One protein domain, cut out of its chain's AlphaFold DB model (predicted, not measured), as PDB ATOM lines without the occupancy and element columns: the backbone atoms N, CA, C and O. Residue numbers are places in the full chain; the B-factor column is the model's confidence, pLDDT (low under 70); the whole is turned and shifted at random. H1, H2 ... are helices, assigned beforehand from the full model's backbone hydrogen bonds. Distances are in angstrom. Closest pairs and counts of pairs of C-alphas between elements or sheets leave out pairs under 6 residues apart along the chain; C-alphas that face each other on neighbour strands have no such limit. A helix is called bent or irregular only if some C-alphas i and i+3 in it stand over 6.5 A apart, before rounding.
ATOM      1  N   ALA A   4     -15.608  33.038 -28.143       77.62
ATOM      2  CA  ALA A   4     -17.032  32.815 -28.386       77.62
ATOM      3  C   ALA A   4     -17.844  32.620 -27.090       77.62
ATOM      4  O   ALA A   4     -18.957  33.125 -26.971       77.62
ATOM      5  N   ALA A   5     -17.283  31.934 -26.088       79.69
ATOM      6  CA  ALA A   5     -17.954  31.725 -24.806       79.69
ATOM      7  C   ALA A   5     -18.005  33.013 -23.966       79.69
ATOM      8  O   ALA A   5     -18.984  33.242 -23.259       79.69
ATOM      9  N   LEU A   6     -16.976  33.862 -24.061       79.31
ATOM     10  CA  LEU A   6     -16.947  35.179 -23.416       79.31
ATOM     11  C   LEU A   6     -17.956  36.135 -24.059       79.31
ATOM     12  O   LEU A   6     -18.743  36.752 -23.346       79.31
ATOM     13  N   ALA A   7     -18.005  36.184 -25.393       79.44
ATOM     14  CA  ALA A   7     -18.996  36.966 -26.128       79.44
ATOM     15  C   ALA A   7     -20.433  36.519 -25.806       79.44
ATOM     16  O   ALA A   7     -21.302  37.357 -25.579       79.44
ATOM     17  N   TRP A   8     -20.678  35.205 -25.709       82.44
ATOM     18  CA  TRP A   8     -21.987  34.666 -25.330       82.44
ATOM     19  C   TRP A   8     -22.403  35.046 -23.903       82.44
ATOM     20  O   TRP A   8     -23.551  35.428 -23.668       82.44
ATOM     21  N   ARG A   9     -21.476  34.977 -22.940       83.19
ATOM     22  CA  ARG A   9     -21.733  35.419 -21.558       83.19
ATOM     23  C   ARG A   9     -22.025  36.916 -21.500       83.19
ATOM     24  O   ARG A   9     -23.030  37.300 -20.909       83.19
ATOM     25  N   ALA A  10     -21.220  37.728 -22.182       80.62
ATOM     26  CA  ALA A  10     -21.420  39.170 -22.273       80.62
ATOM     27  C   ALA A  10     -22.781  39.523 -22.897       80.62
ATOM     28  O   ALA A  10     -23.523  40.344 -22.363       80.62
ATOM     29  N   PHE A  11     -23.171  38.838 -23.974       82.12
ATOM     30  CA  PHE A  11     -24.483  39.013 -24.593       82.12
ATOM     31  C   PHE A  11     -25.634  38.680 -23.632       82.12
ATOM     32  O   PHE A  11     -26.586  39.448 -23.492       82.12
ATOM     33  N   ARG A  12     -25.543  37.553 -22.917       81.56
ATOM     34  CA  ARG A  12     -26.563  37.162 -21.934       81.56
ATOM     35  C   ARG A  12     -26.662  38.165 -20.781       81.56
ATOM     36  O   ARG A  12     -27.762  38.429 -20.296       81.56
ATOM     37  N   ASN A  13     -25.531  38.729 -20.367       83.50
ATOM     38  CA  ASN A  13     -25.466  39.769 -19.347       83.50
ATOM     39  C   ASN A  13     -26.122  41.073 -19.824       83.50
ATOM     40  O   ASN A  13     -26.931  41.636 -19.090       83.50
ATOM     41  N   MET A  14     -25.891  41.480 -21.077       82.38
ATOM     42  CA  MET A  14     -26.588  42.609 -21.706       82.38
ATOM     43  C   MET A  14     -28.108  42.415 -21.711       82.38
ATOM     44  O   MET A  14     -28.839  43.313 -21.303       82.38
ATOM     45  N   LEU A  15     -28.597  41.239 -22.121       84.31
ATOM     46  CA  LEU A  15     -30.038  40.951 -22.125       84.31
ATOM     47  C   LEU A  15     -30.642  41.013 -20.716       84.31
ATOM     48  O   LEU A  15     -31.754  41.505 -20.536       84.31
ATOM     49  N   ARG A  16     -29.903  40.546 -19.705       81.50
ATOM     50  CA  ARG A  16     -30.335  40.629 -18.305       81.50
ATOM     51  C   ARG A  16     -30.346  42.071 -17.791       81.50
ATOM     52  O   ARG A  16     -31.258  42.422 -17.052       81.50
ATOM     53  N   ALA A  17     -29.374  42.892 -18.183       80.31
ATOM     54  CA  ALA A  17     -29.352  44.318 -17.861       80.31
ATOM     55  C   ALA A  17     -30.528  45.057 -18.525       80.31
ATOM     56  O   ALA A  17     -31.254  45.783 -17.853       80.31
ATOM     57  N   ALA A  18     -30.796  44.778 -19.803       81.62
ATOM     58  CA  ALA A  18     -31.937  45.344 -20.524       81.62
ATOM     59  C   ALA A  18     -33.291  44.942 -19.909       81.62
ATOM     60  O   ALA A  18     -34.228  45.734 -19.918       81.62
ATOM     61  N   ALA A  19     -33.393  43.733 -19.345       82.38
ATOM     62  CA  ALA A  19     -34.595  43.277 -18.648       82.38
ATOM     63  C   ALA A  19     -34.808  43.953 -17.279       82.38
ATOM     64  O   ALA A  19     -35.945  44.015 -16.817       82.38
ATOM     65  N   ARG A  20     -33.740  44.437 -16.624       83.81
ATOM     66  CA  ARG A  20     -33.838  45.175 -15.352       83.81
ATOM     67  C   ARG A  20     -34.304  46.616 -15.566       83.81
ATOM     68  O   ARG A  20     -35.176  47.057 -14.830       83.81
ATOM     69  N   ASP A  21     -33.803  47.286 -16.608       82.25
ATOM     70  CA  ASP A  21     -34.110  48.694 -16.912       82.25
ATOM     71  C   ASP A  21     -34.680  48.878 -18.336       82.25
ATOM     72  O   ASP A  21     -34.001  49.393 -19.236       82.25
ATOM     73  N   PRO A  22     -35.950  48.493 -18.575       81.38
ATOM     74  CA  PRO A  22     -36.531  48.478 -19.920       81.38
ATOM     75  C   PRO A  22     -36.666  49.878 -20.539       81.38
ATOM     76  O   PRO A  22     -36.435  50.050 -21.735       81.38
ATOM     77  N   LEU A  23     -36.990  50.902 -19.738       84.38
ATOM     78  CA  LEU A  23     -37.100  52.287 -20.221       84.38
ATOM     79  C   LEU A  23     -35.738  52.856 -20.642       84.38
ATOM     80  O   LEU A  23     -35.638  53.513 -21.679       84.38
ATOM     81  N   GLY A  24     -34.681  52.552 -19.884       83.31
ATOM     82  CA  GLY A  24     -33.314  52.951 -20.220       83.31
ATOM     83  C   GLY A  24     -32.837  52.313 -21.524       83.31
ATOM     84  O   GLY A  24     -32.244  52.994 -22.361       83.31
ATOM     85  N   ALA A  25     -33.168  51.038 -21.750       83.94
ATOM     86  CA  ALA A  25     -32.850  50.343 -22.996       83.94
ATOM     87  C   ALA A  25     -33.537  50.977 -24.221       83.94
ATOM     88  O   ALA A  25     -32.897  51.152 -25.257       83.94
ATOM     89  N   ILE A  26     -34.807  51.384 -24.104       85.75
ATOM     90  CA  ILE A  26     -35.537  52.061 -25.193       85.75
ATOM     91  C   ILE A  26     -34.874  53.399 -25.539       85.75
ATOM     92  O   ILE A  26     -34.604  53.672 -26.709       85.75
ATOM     93  N   ILE A  27     -34.554  54.217 -24.533       87.75
ATOM     94  CA  ILE A  27     -33.871  55.502 -24.745       87.75
ATOM     95  C   ILE A  27     -32.483  55.280 -25.357       87.75
ATOM     96  O   ILE A  27     -32.083  56.011 -26.265       87.75
ATOM     97  N   ALA A  28     -31.759  54.247 -24.920       84.44
ATOM     98  CA  ALA A  28     -30.471  53.878 -25.496       84.44
ATOM     99  C   ALA A  28     -30.592  53.482 -26.976       84.44
ATOM    100  O   ALA A  28     -29.728  53.852 -27.762       84.44
ATOM    101  N   ILE A  29     -31.667  52.798 -27.385       86.62
ATOM    102  CA  ILE A  29     -31.937  52.478 -28.797       86.62
ATOM    103  C   ILE A  29     -32.247  53.750 -29.600       86.62
ATOM    104  O   ILE A  29     -31.721  53.921 -30.697       86.62
ATOM    105  N   ILE A  30     -33.048  54.668 -29.054       90.25
ATOM    106  CA  ILE A  30     -33.404  55.933 -29.723       90.25
ATOM    107  C   ILE A  30     -32.176  56.842 -29.889       90.25
ATOM    108  O   ILE A  30     -32.005  57.490 -30.919       90.25
ATOM    109  N   THR A  31     -31.300  56.877 -28.884       87.56
ATOM    110  CA  THR A  31     -30.075  57.695 -28.891       87.56
ATOM    111  C   THR A  31     -28.891  56.999 -29.566       87.56
ATOM    112  O   THR A  31     -27.927  57.668 -29.941       87.56
ATOM    113  N   ALA A  32     -28.967  55.682 -29.793       85.00
ATOM    114  CA  ALA A  32     -27.945  54.895 -30.480       85.00
ATOM    115  C   ALA A  32     -27.460  55.517 -31.799       85.00
ATOM    116  O   ALA A  32     -26.246  55.650 -31.937       85.00
ATOM    117  N   PRO A  33     -28.316  55.945 -32.752       81.19
ATOM    118  CA  PRO A  33     -27.841  56.546 -34.000       81.19
ATOM    119  C   PRO A  33     -26.958  57.781 -33.770       81.19
ATOM    120  O   PRO A  33     -25.923  57.920 -34.415       81.19
ATOM    121  N   PHE A  34     -27.292  58.630 -32.794       88.19
ATOM    122  CA  PHE A  34     -26.507  59.824 -32.457       88.19
ATOM    123  C   PHE A  34     -25.214  59.521 -31.701       88.19
ATOM    124  O   PHE A  34     -24.310  60.353 -31.679       88.19
ATOM    125  N   ARG A  35     -25.105  58.343 -31.084       85.06
ATOM    126  CA  ARG A  35     -23.911  57.942 -30.332       85.06
ATOM    127  C   ARG A  35     -22.968  57.066 -31.154       85.06
ATOM    128  O   ARG A  35     -21.756  57.163 -31.012       85.06
ATOM    129  N   LEU A  36     -23.515  56.219 -32.024       86.00
ATOM    130  CA  LEU A  36     -22.750  55.262 -32.821       86.00
ATOM    131  C   LEU A  36     -22.281  55.831 -34.164       86.00
ATOM    132  O   LEU A  36     -21.446  55.197 -34.803       86.00
ATOM    133  N   TRP A  37     -22.752  57.003 -34.604       85.12
ATOM    134  CA  TRP A  37     -22.405  57.505 -35.940       85.12
ATOM    135  C   TRP A  37     -20.899  57.699 -36.155       85.12
ATOM    136  O   TRP A  37     -20.425  57.376 -37.234       85.12
ATOM    137  N   GLN A  38     -20.129  58.160 -35.161       86.19
ATOM    138  CA  GLN A  38     -18.677  58.353 -35.308       86.19
ATOM    139  C   GLN A  38     -17.923  57.030 -35.532       86.19
ATOM    140  O   GLN A  38     -17.254  56.902 -36.561       86.19
ATOM    141  N   PRO A  39     -18.026  56.021 -34.640       87.00
ATOM    142  CA  PRO A  39     -17.336  54.752 -34.853       87.00
ATOM    143  C   PRO A  39     -17.889  53.985 -36.059       87.00
ATOM    144  O   PRO A  39     -17.114  53.352 -36.775       87.00
ATOM    145  N   VAL A  40     -19.199  54.061 -36.326       89.81
ATOM    146  CA  VAL A  40     -19.806  53.411 -37.498       89.81
ATOM    147  C   VAL A  40     -19.343  54.078 -38.788       89.81
ATOM    148  O   VAL A  40     -18.950  53.370 -39.705       89.81
ATOM    149  N   ALA A  41     -19.312  55.409 -38.868       92.44
ATOM    150  CA  ALA A  41     -18.806  56.113 -40.045       92.44
ATOM    151  C   ALA A  41     -17.326  55.800 -40.286       92.44
ATOM    152  O   ALA A  41     -16.954  55.488 -41.413       92.44
ATOM    153  N   GLY A  42     -16.494  55.799 -39.238       92.25
ATOM    154  CA  GLY A  42     -15.088  55.406 -39.352       92.25
ATOM    155  C   GLY A  42     -14.920  53.975 -39.868       92.25
ATOM    156  O   GLY A  42     -14.138  53.737 -40.789       92.25
ATOM    157  N   LEU A  43     -15.700  53.029 -39.336       93.94
ATOM    158  CA  LEU A  43     -15.704  51.641 -39.799       93.94
ATOM    159  C   LEU A  43     -16.180  51.522 -41.253       93.94
ATOM    160  O   LEU A  43     -15.565  50.801 -42.032       93.94
ATOM    161  N   LEU A  44     -17.248  52.226 -41.629       94.88
ATOM    162  CA  LEU A  44     -17.781  52.219 -42.989       94.88
ATOM    163  C   LEU A  44     -16.793  52.818 -43.986       94.88
ATOM    164  O   LEU A  44     -16.615  52.247 -45.055       94.88
ATOM    165  N   ILE A  45     -16.119  53.915 -43.636       96.38
ATOM    166  CA  ILE A  45     -15.061  54.505 -44.465       96.38
ATOM    167  C   ILE A  45     -13.909  53.513 -44.618       96.38
ATOM    168  O   ILE A  45     -13.428  53.312 -45.727       96.38
ATOM    169  N   LEU A  46     -13.487  52.853 -43.538       95.06
ATOM    170  CA  LEU A  46     -12.426  51.850 -43.604       95.06
ATOM    171  C   LEU A  46     -12.822  50.658 -44.488       95.06
ATOM    172  O   LEU A  46     -12.040  50.247 -45.342       95.06
ATOM    173  N   ILE A  47     -14.040  50.132 -44.325       95.94
ATOM    174  CA  ILE A  47     -14.581  49.064 -45.176       95.94
ATOM    175  C   ILE A  47     -14.651  49.537 -46.626       95.94
ATOM    176  O   ILE A  47     -14.227  48.809 -47.515       95.94
ATOM    177  N   LEU A  48     -15.129  50.758 -46.875       96.69
ATOM    178  CA  LEU A  48     -15.195  51.339 -48.210       96.69
ATOM    179  C   LEU A  48     -13.805  51.434 -48.837       96.69
ATOM    180  O   LEU A  48     -13.628  50.988 -49.961       96.69
ATOM    181  N   LEU A  49     -12.811  51.957 -48.117       96.69
ATOM    182  CA  LEU A  49     -11.430  52.038 -48.595       96.69
ATOM    183  C   LEU A  49     -10.836  50.657 -48.865       96.69
ATOM    184  O   LEU A  49     -10.085  50.495 -49.821       96.69
ATOM    185  N   MET A  50     -11.177  49.656 -48.061       95.62
ATOM    186  CA  MET A  50     -10.716  48.288 -48.270       95.62
ATOM    187  C   MET A  50     -11.396  47.645 -49.484       95.62
ATOM    188  O   MET A  50     -10.729  47.034 -50.309       95.62
ATOM    189  N   LEU A  51     -12.707  47.809 -49.643       95.44
ATOM    190  CA  LEU A  51     -13.437  47.293 -50.800       95.44
ATOM    191  C   LEU A  51     -13.011  47.997 -52.088       95.44
ATOM    192  O   LEU A  51     -12.801  47.342 -53.102       95.44
ATOM    193  N   LEU A  52     -12.840  49.316 -52.041       95.94
ATOM    194  CA  LEU A  52     -12.445  50.097 -53.202       95.94
ATOM    195  C   LEU A  52     -10.964  49.890 -53.516       95.94
ATOM    196  O   LEU A  52     -10.628  49.562 -54.638       95.94
ATOM    197  N   GLY A  53     -10.076  50.015 -52.533       95.62
ATOM    198  CA  GLY A  53      -8.637  49.854 -52.722       95.62
ATOM    199  C   GLY A  53      -8.246  48.408 -53.003       95.62
ATOM    200  O   GLY A  53      -7.660  48.122 -54.040       95.62
ATOM    201  N   LEU A  54      -8.588  47.486 -52.102       94.69
ATOM    202  CA  LEU A  54      -8.201  46.077 -52.207       94.69
ATOM    203  C   LEU A  54      -9.035  45.326 -53.247       94.69
ATOM    204  O   LEU A  54      -8.487  44.490 -53.957       94.69
ATOM    205  N   GLY A  55     -10.329  45.632 -53.375       94.00
ATOM    206  CA  GLY A  55     -11.170  45.050 -54.422       94.00
ATOM    207  C   GLY A  55     -10.732  45.500 -55.813       94.00
ATOM    208  O   GLY A  55     -10.453  44.654 -56.655       94.00
ATOM    209  N   PHE A  56     -10.566  46.808 -56.042       94.00
ATOM    210  CA  PHE A  56     -10.126  47.309 -57.349       94.00
ATOM    211  C   PHE A  56      -8.684  46.906 -57.676       94.00
ATOM    212  O   PHE A  56      -8.408  46.475 -58.792       94.00
ATOM    213  N   ALA A  57      -7.757  46.992 -56.714       93.19
ATOM    214  CA  ALA A  57      -6.394  46.507 -56.925       93.19
ATOM    215  C   ALA A  57      -6.377  45.001 -57.208       93.19
ATOM    216  O   ALA A  57      -5.652  44.558 -58.095       93.19
ATOM    217  N   GLY A  58      -7.205  44.225 -56.502       92.44
ATOM    218  CA  GLY A  58      -7.413  42.809 -56.776       92.44
ATOM    219  C   GLY A  58      -7.881  42.570 -58.206       92.44
ATOM    220  O   GLY A  58      -7.274  41.773 -58.910       92.44
ATOM    221  N   GLU A  59      -8.880  43.316 -58.672       92.00
ATOM    222  CA  GLU A  59      -9.390  43.214 -60.043       92.00
ATOM    223  C   GLU A  59      -8.305  43.467 -61.095       92.00
ATOM    224  O   GLU A  59      -8.129  42.688 -62.037       92.00
ATOM    225  N   VAL A  60      -7.530  44.538 -60.913       93.25
ATOM    226  CA  VAL A  60      -6.420  44.876 -61.809       93.25
ATOM    227  C   VAL A  60      -5.370  43.767 -61.787       93.25
ATOM    228  O   VAL A  60      -4.951  43.302 -62.839       93.25
ATOM    229  N   ILE A  61      -4.969  43.285 -60.613       92.69
ATOM    230  CA  ILE A  61      -3.955  42.231 -60.503       92.69
ATOM    231  C   ILE A  61      -4.448  40.934 -61.154       92.69
ATOM    232  O   ILE A  61      -3.736  40.337 -61.956       92.69
ATOM    233  N   LEU A  62      -5.671  40.498 -60.853       92.31
ATOM    234  CA  LEU A  62      -6.207  39.244 -61.378       92.31
ATOM    235  C   LEU A  62      -6.406  39.291 -62.896       92.31
ATOM    236  O   LEU A  62      -6.084  38.312 -63.574       92.31
ATOM    237  N   SER A  63      -6.869  40.422 -63.432       88.88
ATOM    238  CA  SER A  63      -6.978  40.618 -64.881       88.88
ATOM    239  C   SER A  63      -5.606  40.641 -65.563       88.88
ATOM    240  O   SER A  63      -5.444  40.016 -66.610       88.88
ATOM    241  N   TRP A  64      -4.595  41.260 -64.945       90.94
ATOM    242  CA  TRP A  64      -3.205  41.221 -65.422       90.94
ATOM    243  C   TRP A  64      -2.609  39.810 -65.427       90.94
ATOM    244  O   TRP A  64      -1.835  39.476 -66.321       90.94
ATOM    245  N   LEU A  65      -2.988  38.962 -64.469       91.38
ATOM    246  CA  LEU A  65      -2.610  37.545 -64.450       91.38
ATOM    247  C   LEU A  65      -3.401  36.695 -65.467       91.38
ATOM    248  O   LEU A  65      -3.141  35.499 -65.593       91.38
ATOM    249  N   GLY A  66      -4.345  37.289 -66.203       90.25
ATOM    250  CA  GLY A  66      -5.146  36.605 -67.218       90.25
ATOM    251  C   GLY A  66      -6.310  35.789 -66.652       90.25
ATOM    252  O   GLY A  66      -6.859  34.949 -67.365       90.25
ATOM    253  N   PHE A  67      -6.703  36.009 -65.394       90.75
ATOM    254  CA  PHE A  67      -7.873  35.354 -64.814       90.75
ATOM    255  C   PHE A  67      -9.155  36.110 -65.196       90.75
ATOM    256  O   PHE A  67      -9.335  37.251 -64.770       90.75
ATOM    257  N   PRO A  68     -10.071  35.500 -65.971       83.44
ATOM    258  CA  PRO A  68     -11.320  36.149 -66.349       83.44
ATOM    259  C   PRO A  68     -12.290  36.239 -65.164       83.44
ATOM    260  O   PRO A  68     -12.198  35.468 -64.196       83.44
ATOM    261  N   LEU A  69     -13.266  37.147 -65.277       82.50
ATOM    262  CA  LEU A  69     -14.385  37.248 -64.340       82.50
ATOM    263  C   LEU A  69     -15.094  35.891 -64.228       82.50
ATOM    264  O   LEU A  69     -15.318  35.198 -65.221       82.50
ATOM    265  N   GLY A  70     -15.426  35.501 -63.000       82.38
ATOM    266  CA  GLY A  70     -16.087  34.224 -62.710       82.38
ATOM    267  C   GLY A  70     -15.162  33.002 -62.679       82.38
ATOM    268  O   GLY A  70     -15.616  31.906 -62.357       82.38
ATOM    269  N   SER A  71     -13.861  33.162 -62.942       91.00
ATOM    270  CA  SER A  71     -12.891  32.096 -62.680       91.00
ATOM    271  C   SER A  71     -12.813  31.762 -61.181       91.00
ATOM    272  O   SER A  71     -13.128  32.589 -60.316       91.00
ATOM    273  N   LEU A  72     -12.384  30.535 -60.859       91.94
ATOM    274  CA  LEU A  72     -12.210  30.098 -59.468       91.94
ATOM    275  C   LEU A  72     -11.295  31.040 -58.661       91.94
ATOM    276  O   LEU A  72     -11.705  31.428 -57.568       91.94
ATOM    277  N   PRO A  73     -10.117  31.475 -59.164       91.69
ATOM    278  CA  PRO A  73      -9.247  32.395 -58.425       91.69
ATOM    279  C   PRO A  73      -9.892  33.759 -58.168       91.69
ATOM    280  O   PRO A  73      -9.769  34.300 -57.071       91.69
ATOM    281  N   HIS A  74     -10.631  34.283 -59.148       91.94
ATOM    282  CA  HIS A  74     -11.355  35.543 -59.024       91.94
ATOM    283  C   HIS A  74     -12.458  35.469 -57.971       91.94
ATOM    284  O   HIS A  74     -12.499  36.279 -57.046       91.94
ATOM    285  N   SER A  75     -13.297  34.437 -58.042       92.75
ATOM    286  CA  SER A  75     -14.359  34.221 -57.055       92.75
ATOM    287  C   SER A  75     -13.793  34.000 -55.649       92.75
ATOM    288  O   SER A  75     -14.315  34.543 -54.677       92.75
ATOM    289  N   LEU A  76     -12.697  33.242 -55.534       94.88
ATOM    290  CA  LEU A  76     -12.043  32.974 -54.256       94.88
ATOM    291  C   LEU A  76     -11.466  34.250 -53.629       94.88
ATOM    292  O   LEU A  76     -11.610  34.441 -52.423       94.88
ATOM    293  N   PHE A  77     -10.862  35.135 -54.423       94.69
ATOM    294  CA  PHE A  77     -10.338  36.412 -53.936       94.69
ATOM    295  C   PHE A  77     -11.433  37.262 -53.277       94.69
ATOM    296  O   PHE A  77     -11.297  37.654 -52.116       94.69
ATOM    297  N   TYR A  78     -12.552  37.485 -53.973       93.81
ATOM    298  CA  TYR A  78     -13.669  38.260 -53.424       93.81
ATOM    299  C   TYR A  78     -14.364  37.551 -52.259       93.81
ATOM    300  O   TYR A  78     -14.802  38.207 -51.312       93.81
ATOM    301  N   PHE A  79     -14.411  36.217 -52.269       95.75
ATOM    302  CA  PHE A  79     -14.910  35.449 -51.134       95.75
ATOM    303  C   PHE A  79     -14.044  35.672 -49.885       95.75
ATOM    304  O   PHE A  79     -14.568  36.011 -48.824       95.75
ATOM    305  N   LEU A  80     -12.717  35.581 -50.006       96.75
ATOM    306  CA  LEU A  80     -11.791  35.853 -48.903       96.75
ATOM    307  C   LEU A  80     -11.865  37.308 -48.430       96.75
ATOM    308  O   LEU A  80     -11.884  37.558 -47.223       96.75
ATOM    309  N   LEU A  81     -11.973  38.262 -49.359       95.88
ATOM    310  CA  LEU A  81     -12.180  39.673 -49.034       95.88
ATOM    311  C   LEU A  81     -13.462  39.867 -48.212       95.88
ATOM    312  O   LEU A  81     -13.449  40.561 -47.195       95.88
ATOM    313  N   SER A  82     -14.554  39.205 -48.605       95.38
ATOM    314  CA  SER A  82     -15.830  39.269 -47.889       95.38
ATOM    315  C   SER A  82     -15.741  38.666 -46.484       95.38
ATOM    316  O   SER A  82     -16.260  39.254 -45.534       95.38
ATOM    317  N   LEU A  83     -15.018  37.552 -46.315       97.31
ATOM    318  CA  LEU A  83     -14.764  36.950 -45.005       97.31
ATOM    319  C   LEU A  83     -13.944  37.875 -44.104       97.31
ATOM    320  O   LEU A  83     -14.236  37.980 -42.914       97.31
ATOM    321  N   LEU A  84     -12.952  38.570 -44.663       96.31
ATOM    322  CA  LEU A  84     -12.151  39.544 -43.925       96.31
ATOM    323  C   LEU A  84     -13.007  40.726 -43.448       96.31
ATOM    324  O   LEU A  84     -12.939  41.091 -42.273       96.31
ATOM    325  N   VAL A  85     -13.855  41.283 -44.320       96.00
ATOM    326  CA  VAL A  85     -14.798  42.352 -43.945       96.00
ATOM    327  C   VAL A  85     -15.766  41.866 -42.868       96.00
ATOM    328  O   VAL A  85     -15.935  42.536 -41.849       96.00
ATOM    329  N   LEU A  86     -16.362  40.684 -43.051       95.38
ATOM    330  CA  LEU A  86     -17.280  40.091 -42.080       95.38
ATOM    331  C   LEU A  86     -16.606  39.913 -40.716       95.38
ATOM    332  O   LEU A  86     -17.168  40.304 -39.692       95.38
ATOM    333  N   TRP A  87     -15.389  39.369 -40.697       95.00
ATOM    334  CA  TRP A  87     -14.603  39.218 -39.478       95.00
ATOM    335  C   TRP A  87     -14.355  40.568 -38.795       95.00
ATOM    336  O   TRP A  87     -14.524  40.677 -37.579       95.00
ATOM    337  N   MET A  88     -14.025  41.610 -39.561       93.81
ATOM    338  CA  MET A  88     -13.788  42.952 -39.029       93.81
ATOM    339  C   MET A  88     -15.055  43.550 -38.399       93.81
ATOM    340  O   MET A  88     -14.999  44.096 -37.294       93.81
ATOM    341  N   VAL A  89     -16.213  43.374 -39.042       93.12
ATOM    342  CA  VAL A  89     -17.514  43.798 -38.502       93.12
ATOM    343  C   VAL A  89     -17.835  43.042 -37.212       93.12
ATOM    344  O   VAL A  89     -18.093  43.668 -36.181       93.12
ATOM    345  N   VAL A  90     -17.742  41.710 -37.214       91.44
ATOM    346  CA  VAL A  90     -17.982  40.887 -36.015       91.44
ATOM    347  C   VAL A  90     -17.048  41.300 -34.876       91.44
ATOM    348  O   VAL A  90     -17.482  41.438 -33.727       91.44
ATOM    349  N   ARG A  91     -15.774  41.563 -35.180       89.62
ATOM    350  CA  ARG A  91     -14.779  42.029 -34.210       89.62
ATOM    351  C   ARG A  91     -15.142  43.394 -33.630       89.62
ATOM    352  O   ARG A  91     -14.983  43.576 -32.420       89.62
ATOM    353  N   SER A  92     -15.630  44.313 -34.463       88.25
ATOM    354  CA  SER A  92     -16.025  45.666 -34.054       88.25
ATOM    355  C   SER A  92     -17.234  45.673 -33.112       88.25
ATOM    356  O   SER A  92     -17.299  46.509 -32.218       88.25
ATOM    357  N   ILE A  93     -18.135  44.693 -33.245       88.12
ATOM    358  CA  ILE A  93     -19.301  44.512 -32.364       88.12
ATOM    359  C   ILE A  93     -18.910  43.768 -31.081       88.12
ATOM    360  O   ILE A  93     -19.339  44.121 -29.984       88.12
ATOM    361  N   THR A  94     -18.066  42.743 -31.195       84.50
ATOM    362  CA  THR A  94     -17.712  41.878 -30.059       84.50
ATOM    363  C   THR A  94     -16.832  42.600 -29.031       84.50
ATOM    364  O   THR A  94     -16.985  42.372 -27.834       84.50
ATOM    365  N   ALA A  95     -15.934  43.495 -29.467       84.88
ATOM    366  CA  ALA A  95     -15.052  44.250 -28.565       84.88
ATOM    367  C   ALA A  95     -15.811  45.080 -27.508       84.88
ATOM    368  O   ALA A  95     -15.571  44.865 -26.319       84.88
ATOM    369  N   PRO A  96     -16.732  45.989 -27.893       81.62
ATOM    370  CA  PRO A  96     -17.494  46.774 -26.930       81.62
ATOM    371  C   PRO A  96     -18.473  45.910 -26.134       81.62
ATOM    372  O   PRO A  96     -18.751  46.225 -24.981       81.62
ATOM    373  N   LEU A  97     -18.978  44.810 -26.701       83.38
ATOM    374  CA  LEU A  97     -19.861  43.898 -25.976       83.38
ATOM    375  C   LEU A  97     -19.140  43.261 -24.780       83.38
ATOM    376  O   LEU A  97     -19.664  43.270 -23.668       83.38
ATOM    377  N   ILE A  98     -17.923  42.753 -24.993       82.12
ATOM    378  CA  ILE A  98     -17.102  42.184 -23.917       82.12
ATOM    379  C   ILE A  98     -16.664  43.278 -22.938       82.12
ATOM    380  O   ILE A  98     -16.722  43.054 -21.735       82.12
ATOM    381  N   ALA A  99     -16.270  44.458 -23.424       83.44
ATOM    382  CA  ALA A  99     -15.828  45.548 -22.555       83.44
ATOM    383  C   ALA A  99     -16.931  46.048 -21.605       83.44
ATOM    384  O   ALA A  99     -16.639  46.356 -20.457       83.44
ATOM    385  N   ASN A 100     -18.186  46.103 -22.064       81.06
ATOM    386  CA  ASN A 100     -19.297  46.625 -21.261       81.06
ATOM    387  C   ASN A 100     -20.026  45.552 -20.435       81.06
ATOM    388  O   ASN A 100     -20.585  45.872 -19.393       81.06
ATOM    389  N   PHE A 101     -20.056  44.292 -20.887       79.62
ATOM    390  CA  PHE A 101     -20.884  43.242 -20.268       79.62
ATOM    391  C   PHE A 101     -20.121  41.951 -19.922       79.62
ATOM    392  O   PHE A 101     -20.717  40.992 -19.418       79.62
ATOM    393  N   GLY A 102     -18.818  41.891 -20.210       73.12
ATOM    394  CA  GLY A 102     -17.985  40.700 -20.024       73.12
ATOM    395  C   GLY A 102     -17.692  40.350 -18.566       73.12
ATOM    396  O   GLY A 102     -17.548  39.166 -18.271       73.12
ATOM    397  N   ASP A 103     -17.669  41.341 -17.672       69.69
ATOM    398  CA  ASP A 103     -17.409  41.165 -16.239       69.69
ATOM    399  C   ASP A 103     -18.471  41.882 -15.390       69.69
ATOM    400  O   ASP A 103     -18.230  42.908 -14.768       69.69
ATOM    401  N   MET A 104     -19.705  41.369 -15.419       64.12
ATOM    402  CA  MET A 104     -20.782  41.852 -14.537       64.12
ATOM    403  C   MET A 104     -20.892  41.051 -13.233       64.12
ATOM    404  O   MET A 104     -21.709  41.393 -12.378       64.12
TER     405      MET A 104
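AT A GLANCE: This is residues 4 to 104 of the 158 residues of the protein "Type IV secretion system protein VirD4" of Bieblia vinaykumarii (UniProt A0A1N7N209). Picture a long, narrow helical hairpin, its two sides made by H2b, the longer arm of the bent helix H2, and by H3; where the hairpin is open, the other arm, H2a, leads away from H2b, and H1, joined to H2a by a tight link, comes back to cross the last part of H3, residues 94 to 101. The result is a loose, stretched loop of helix with few contacts: H2a stays away from H3 across an open gap, and the two sides of the hairpin touch over only part of their length. The printed part has 101 residues with three named helices, in the order H1, H2, H3, and no named strand, and its class is all helix. It is only just extended, close to loose, with a radius of gyration of the C-alphas of 19.2 A, and it is only just elongated, spanning 60 by 30 by 19 A.

IN THESE COORDINATES: Start at C-alpha 4, at (-17.032, 32.815, -28.386), where H1 begins; it takes residues 4 to 20 and measures 24.6 A from first to last C-alpha. Asp 21 is the one residue between it and H2, residues 22 to 64. By its hydrogen bonds H2 was assigned as one helix, but it is bent: look at C-alphas 35 and 38, which are 7.2 A apart. Its arm H2a takes residues 22 to 35 and measures 18.9 A; it is itself irregular, with C-alphas 30 and 33 7.0 A apart. Residues 36 and 37 belong to neither arm. Find C-alpha 38 at (-18.677, 58.353, -35.308); from there the arm H2b runs through residues 38 to 64, over 37.9 A. Residues 65 to 71 then lead to H3, residues 72 to 101, which measures 42.2 A and ends at C-alpha 101, at (-20.884, 43.242, -20.268). H3 is neither bent nor irregular, but only just: C-alphas 93 and 96 are 6.2 A apart.

HOW THE PARTS SIT: Begin with H1 and look at Ala 18: its C-alpha is 5.7 A from that of Ala 25, the closest pair of H1 and H2a. These two are close but not clearly touching, with 2 pairs of C-alphas within 8 A, and they run opposite ways at a steep tilt of 62 degrees. H2a touches no helix, and it is apart from H3. Past the bend, the line of H2b stands at a steep tilt of 53 degrees to that of H2a. H2b and H3 form a helical hairpin: they touch, and they run opposite ways at a shallow tilt of 16 degrees. Their closest C-alphas are those of Leu 62 and His 74, 6.8 A apart, and H3 touches H2b with residues 74 to 85 alone. With residues 94 to 101 alone, H3 touches H1; the closest C-alphas are those of Ala 10 and Phe 101, 4.6 A apart. H1 and H3 run the same way at a steep tilt of 48 degrees, while H1 and H2b are apart. Along the backbone, each O i to N i+4 pair is within hydrogen-bond range in H1 and H2b, against 8 of 10 in H2a and 25 of 26 in H3.

THE WHOLE: Look for the greatest distance between Arg 20 and Gly 66, whose C-alphas are the two farthest apart, at 59.9 A. The first and last printed C-alphas, those of Ala 4 and Met 104, are 17.0 A apart. Residues 19 to 24, of which 22 to 24 belong to H2, stand free, and so do residues 29 to 38, which belong to H2. The link from H1 to H2 is tight and that from H2 to H3 is short; neither is long. The printed part has no cut. In the B-factor column the mean pLDDT of the printed part is 88.0, and the model's confidence is low, under 70, at residues 103 to 104.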